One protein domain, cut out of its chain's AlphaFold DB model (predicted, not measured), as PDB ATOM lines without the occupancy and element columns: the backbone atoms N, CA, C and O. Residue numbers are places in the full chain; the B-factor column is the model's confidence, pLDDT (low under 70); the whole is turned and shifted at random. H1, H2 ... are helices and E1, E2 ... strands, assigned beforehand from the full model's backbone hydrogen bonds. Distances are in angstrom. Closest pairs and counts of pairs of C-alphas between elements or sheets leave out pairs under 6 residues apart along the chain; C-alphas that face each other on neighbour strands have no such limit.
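Overview. This is residues 80 to 122 of the 130 residues of an uncharacterized protein of Rhodothermus marinus (UniProt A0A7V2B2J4). Three short strands side by side, E1, E2 and E3, make a small antiparallel sheet, and one short helix, H1, follows E3 past the end of that strand and only grazes the sheet. Residues 80 and 81 fold back beside E1, and the loop of residues 91 to 100 joins E1 to E2. The printed part has 43 residues, with three named strands and one named helix in the order E1, E2, E3, H1; the class is mixed, helices and strands, with 18 residues, under half, in named elements. The whole is compact, with a radius of gyration of the C-alphas of 10.1 A and spans of 28 by 22 by 16 A.

Along the chain. E2 is residues 101 to 104, 10.5 A from first to last C-alpha. E1, residues 87 to 90, measures 10.3 A and begins at C-alpha 87 (250.127, 230.797, 88.882). E3, residues 110 to 113, measures 10.4 A. H1, residues 115 to 120, measures 8.5 A and ends at C-alpha 120 (238.269, 234.449, 76.653).

Arrangement. The sheet E1, E2, E3 is a meander, each strand the antiparallel neighbour of the one before. Hairpin E1 and E2 has directions 153 degrees apart, with N 102 and O 89 at 2.8 A, within hydrogen-bond range. Hairpin E2 and E3 has directions 143 degrees apart, with N 103 and O 111 at 2.9 A, within hydrogen-bond range. H1 is only just on the sheet, with 5 pairs of C-alphas within 10 A, and only grazes it with residues 115 to 119. The closest C-alphas of E2 and H1, Tyr 101 and Ile 115, are 7.5 A apart. In H1 every O i to N i+4 pair is within hydrogen-bond range.

Size, cuts and confidence. The two C-alphas farthest apart, Gln 83 and Ser 94, are 28.2 A apart. The printed part has no cut and no long link. Its mean pLDDT is 94.2, and no printed residue is under 70.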
ATOM      1  N   PHE A  80     253.174 235.256  86.138       96.62
ATOM      2  CA  PHE A  80     252.269 236.049  86.974       96.62
ATOM      3  C   PHE A  80     251.309 235.182  87.799       96.62
ATOM      4  O   PHE A  80     251.137 233.991  87.548       96.62
ATOM      5  N   VAL A  81     250.668 235.802  88.791       95.81
ATOM      6  CA  VAL A  81     249.527 235.228  89.518       95.81
ATOM      7  C   VAL A  81     248.282 235.993  89.103       95.81
ATOM      8  O   VAL A  81     248.324 237.225  89.037       95.81
ATOM      9  N   ASP A  82     247.203 235.295  88.769       95.06
ATOM     10  CA  ASP A  82     245.944 235.951  88.432       95.06
ATOM     11  C   ASP A  82     245.133 236.359  89.673       95.06
ATOM     12  O   ASP A  82     245.540 236.157  90.817       95.06
ATOM     13  N   GLN A  83     243.974 236.971  89.441       92.19
ATOM     14  CA  GLN A  83     243.065 237.418  90.500       92.19
ATOM     15  C   GLN A  83     242.443 236.271  91.312       92.19
ATOM     16  O   GLN A  83     241.934 236.514  92.404       92.19
ATOM     17  N   GLU A  84     242.481 235.042  90.798       91.62
ATOM     18  CA  GLU A  84     241.976 233.839  91.465       91.62
ATOM     19  C   GLU A  84     243.094 233.092  92.221       91.62
ATOM     20  O   GLU A  84     242.831 232.106  92.907       91.62
ATOM     21  N   GLY A  85     244.338 233.584  92.163       92.56
ATOM     22  CA  GLY A  85     245.498 232.981  92.820       92.56
ATOM     23  C   GLY A  85     246.208 231.914  91.981       92.56
ATOM     24  O   GLY A  85     247.164 231.298  92.464       92.56
ATOM     25  N   THR A  86     245.793 231.708  90.729       95.00
ATOM     26  CA  THR A  86     246.414 230.741  89.819       95.00
ATOM     27  C   THR A  86     247.746 231.284  89.323       95.00
ATOM     28  O   THR A  86     247.848 232.433  88.886       95.00
ATOM     29  N   ARG A  87     248.794 230.457  89.391       95.44
ATOM     30  CA  ARG A  87     250.127 230.797  88.882       95.44
ATOM     31  C   ARG A  87     250.238 230.408  87.417       95.44
ATOM     32  O   ARG A  87     250.048 229.245  87.078       95.44
ATOM     33  N   TRP A  88     250.622 231.370  86.594       97.31
ATOM     34  CA  TRP A  88     250.799 231.225  85.159       97.31
ATOM     35  C   TRP A  88     252.266 231.418  84.800       97.31
ATOM     36  O   TRP A  88     252.905 232.370  85.258       97.31
ATOM     37  N   ARG A  89     252.790 230.539  83.949       97.44
ATOM     38  CA  ARG A  89     254.143 230.651  83.401       97.44
ATOM     39  C   ARG A  89     254.117 230.427  81.903       97.44
ATOM     40  O   ARG A  89     253.509 229.480  81.418       97.44
ATOM     41  N   ARG A  90     254.803 231.286  81.165       97.44
ATOM     42  CA  ARG A  90     254.917 231.186  79.719       97.44
ATOM     43  C   ARG A  90     255.748 229.973  79.333       97.44
ATOM     44  O   ARG A  90     256.804 229.707  79.917       97.44
ATOM     45  N   LEU A  91     255.287 229.257  78.317       96.69
ATOM     46  CA  LEU A  91     256.024 228.134  77.771       96.69
ATOM     47  C   LEU A  91     257.205 228.602  76.909       96.69
ATOM     48  O   LEU A  91     257.094 229.582  76.158       96.69
ATOM     49  N   PRO A  92     258.351 227.900  76.983       94.69
ATOM     50  CA  PRO A  92     259.453 228.146  76.068       94.69
ATOM     51  C   PRO A  92     259.023 227.817  74.627       94.69
ATOM     52  O   PRO A  92     258.165 226.958  74.428       94.69
ATOM     53  N   PRO A  93     259.656 228.419  73.601       92.69
ATOM     54  CA  PRO A  93     259.295 228.182  72.199       92.69
ATOM     55  C   PRO A  93     259.272 226.709  71.775       92.69
ATOM     56  O   PRO A  93     258.534 226.344  70.871       92.69
ATOM     57  N   SER A  94     260.066 225.861  72.432       93.56
ATOM     58  CA  SER A  94     260.148 224.423  72.168       93.56
ATOM     59  C   SER A  94     258.963 223.600  72.683       93.56
ATOM     60  O   SER A  94     259.001 222.389  72.522       93.56
ATOM     61  N   GLN A  95     258.011 224.218  73.388       92.38
ATOM     62  CA  GLN A  95     256.826 223.565  73.965       92.38
ATOM     63  C   GLN A  95     255.525 224.283  73.572       92.38
ATOM     64  O   GLN A  95     254.461 223.984  74.114       92.38
ATOM     65  N   GLN A  96     255.592 225.258  72.659       87.56
ATOM     66  CA  GLN A  96     254.438 226.082  72.284       87.56
ATOM     67  C   GLN A  96     253.352 225.309  71.524       87.56
ATOM     68  O   GLN A  96     252.248 225.816  71.348       87.56
ATOM     69  N   GLU A  97     253.623 224.071  71.107       92.00
ATOM     70  CA  GLU A  97     252.608 223.153  70.593       92.00
ATOM     71  C   GLU A  97     251.563 222.744  71.645       92.00
ATOM     72  O   GLU A  97     250.459 222.354  71.269       92.00
ATOM     73  N   LEU A  98     251.893 222.839  72.941       91.75
ATOM     74  CA  LEU A  98     250.980 222.534  74.049       91.75
ATOM     75  C   LEU A  98     250.084 223.729  74.404       91.75
ATOM     76  O   LEU A  98     248.957 223.551  74.856       91.75
ATOM     77  N   GLY A  99     250.584 224.948  74.197       95.19
ATOM     78  CA  GLY A  99     249.922 226.200  74.544       95.19
ATOM     79  C   GLY A  99     250.918 227.354  74.660       95.19
ATOM     80  O   GLY A  99     252.115 227.196  74.430       95.19
ATOM     81  N   ASP A 100     250.433 228.530  75.052       96.81
ATOM     82  CA  ASP A 100     251.288 229.694  75.305       96.81
ATOM     83  C   ASP A 100     251.755 229.748  76.768       96.81
ATOM     84  O   ASP A 100     252.869 230.195  77.056       96.81
ATOM     85  N   TYR A 101     250.905 229.284  77.685       98.06
ATOM     86  CA  TYR A 101     251.131 229.283  79.127       98.06
ATOM     87  C   TYR A 101     250.773 227.934  79.749       98.06
ATOM     88  O   TYR A 101     249.886 227.231  79.266       98.06
ATOM     89  N   VAL A 102     251.448 227.622  80.853       97.44
ATOM     90  CA  VAL A 102     251.147 226.514  81.762       97.44
ATOM     91  C   VAL A 102     250.667 227.060  83.107       97.44
ATOM     92  O   VAL A 102     251.155 228.100  83.569       97.44
ATOM     93  N   PHE A 103     249.728 226.356  83.728       96.69
ATOM     94  CA  PHE A 103     249.217 226.631  85.066       96.69
ATOM     95  C   PHE A 103     248.918 225.323  85.806       96.69
ATOM     96  O   PHE A 103     248.856 224.260  85.193       96.69
ATOM     97  N   ILE A 104     248.766 225.401  87.129       93.38
ATOM     98  CA  ILE A 104     248.315 224.260  87.934       93.38
ATOM     99  C   ILE A 104     246.804 224.366  88.108       93.38
ATOM    100  O   ILE A 104     246.322 225.349  88.677       93.38
ATOM    101  N   SER A 105     246.072 223.376  87.614       88.25
ATOM    102  CA  SER A 105     244.620 223.287  87.742       88.25
ATOM    103  C   SER A 105     244.201 222.944  89.184       88.25
ATOM    104  O   SER A 105     245.023 222.532  90.009       88.25
ATOM    105  N   PRO A 106     242.915 223.118  89.549       83.62
ATOM    106  CA  PRO A 106     242.436 222.864  90.913       83.62
ATOM    107  C   PRO A 106     242.603 221.421  91.420       83.62
ATOM    108  O   PRO A 106     242.577 221.193  92.629       83.62
ATOM    109  N   ASP A 107     242.750 220.450  90.524       87.75
ATOM    110  CA  ASP A 107     243.051 219.043  90.828       87.75
ATOM    111  C   ASP A 107     244.555 218.772  91.038       87.75
ATOM    112  O   ASP A 107     244.929 217.676  91.457       87.75
ATOM    113  N   GLY A 108     245.406 219.782  90.843       87.25
ATOM    114  CA  GLY A 108     246.852 219.700  91.028       87.25
ATOM    115  C   GLY A 108     247.621 219.235  89.792       87.25
ATOM    116  O   GLY A 108     248.816 218.959  89.916       87.25
ATOM    117  N   GLU A 109     246.971 219.141  88.630       92.50
ATOM    118  CA  GLU A 109     247.610 218.777  87.362       92.50
ATOM    119  C   GLU A 109     248.189 220.005  86.632       92.50
ATOM    120  O   GLU A 109     247.826 221.150  86.899       92.50
ATOM    121  N   GLU A 110     249.167 219.776  85.747       94.06
ATOM    122  CA  GLU A 110     249.680 220.822  84.853       94.06
ATOM    123  C   GLU A 110     248.793 220.903  83.609       94.06
ATOM    124  O   GLU A 110     248.787 219.983  82.790       94.06
ATOM    125  N   ASP A 111     248.110 222.034  83.449       96.44
ATOM    126  CA  ASP A 111     247.274 222.342  82.293       96.44
ATOM    127  C   ASP A 111     247.877 223.470  81.448       96.44
ATOM    128  O   ASP A 111     248.689 224.283  81.907       96.44
ATOM    129  N   TYR A 112     247.450 223.537  80.186       96.69
ATOM    130  CA  TYR A 112     247.972 224.472  79.192       96.69
ATOM    131  C   TYR A 112     246.860 225.322  78.589       96.69
ATOM    132  O   TYR A 112     245.754 224.843  78.338       96.69
ATOM    133  N   ALA A 113     247.166 226.588  78.313       97.19
ATOM    134  CA  ALA A 113     246.242 227.491  77.641       97.19
ATOM    135  C   ALA A 113     246.953 228.369  76.611       97.19
ATOM    136  O   ALA A 113     248.106 228.779  76.782       97.19
ATOM    137  N   THR A 114     246.238 228.696  75.539       96.75
ATOM    138  CA  THR A 114     246.643 229.743  74.600       96.75
ATOM    139  C   THR A 114     246.262 231.126  75.127       96.75
ATOM    140  O   THR A 114     245.343 231.276  75.937       96.75
ATOM    141  N   ILE A 115     246.915 232.170  74.614       96.38
ATOM    142  CA  ILE A 115     246.572 233.565  74.926       96.38
ATOM    143  C   ILE A 115     245.100 233.850  74.593       96.38
ATOM    144  O   ILE A 115     244.428 234.556  75.344       96.38
ATOM    145  N   GLU A 116     244.569 233.294  73.498       94.88
ATOM    146  CA  GLU A 116     243.157 233.472  73.138       94.88
ATOM    147  C   GLU A 116     242.211 232.854  74.176       94.88
ATOM    148  O   GLU A 116     241.224 233.493  74.543       94.88
ATOM    149  N   GLN A 117     242.524 231.660  74.692       95.75
ATOM    150  CA  GLN A 117     241.745 231.027  75.764       95.75
ATOM    151  C   GLN A 117     241.809 231.843  77.058       95.75
ATOM    152  O   GLN A 117     240.775 232.136  77.655       95.75
ATOM    153  N   MET A 118     243.000 232.297  77.453       97.00
ATOM    154  CA  MET A 118     243.176 233.133  78.645       97.00
ATOM    155  C   MET A 118     242.396 234.454  78.542       97.00
ATOM    156  O   MET A 118     241.745 234.875  79.501       97.00
ATOM    157  N   LEU A 119     242.398 235.098  77.370       96.38
ATOM    158  CA  LEU A 119     241.617 236.314  77.137       96.38
ATOM    159  C   LEU A 119     240.102 236.034  77.149       96.38
ATOM    160  O   LEU A 119     239.332 236.843  77.678       96.38
ATOM    161  N   MET A 120     239.667 234.892  76.611       95.00
ATOM    162  CA  MET A 120     238.269 234.449  76.653       95.00
ATOM    163  C   MET A 120     237.786 234.236  78.095       95.00
ATOM    164  O   MET A 120     236.697 234.681  78.459       95.00
ATOM    165  N   TRP A 121     238.613 233.639  78.950       94.88
ATOM    166  CA  TRP A 121     238.312 233.464  80.375       94.88
ATOM    167  C   TRP A 121     238.476 234.741  81.206       94.88
ATOM    168  O   TRP A 121     238.175 234.733  82.395       94.88
ATOM    169  N   ASP A 122     238.888 235.847  80.578       95.50
ATOM    170  CA  ASP A 122     239.159 237.132  81.227       95.50
ATOM    171  C   ASP A 122     240.261 237.044  82.299       95.50
ATOM    172  O   ASP A 122     240.231 237.795  83.272       95.50
TER     173      ASP A 122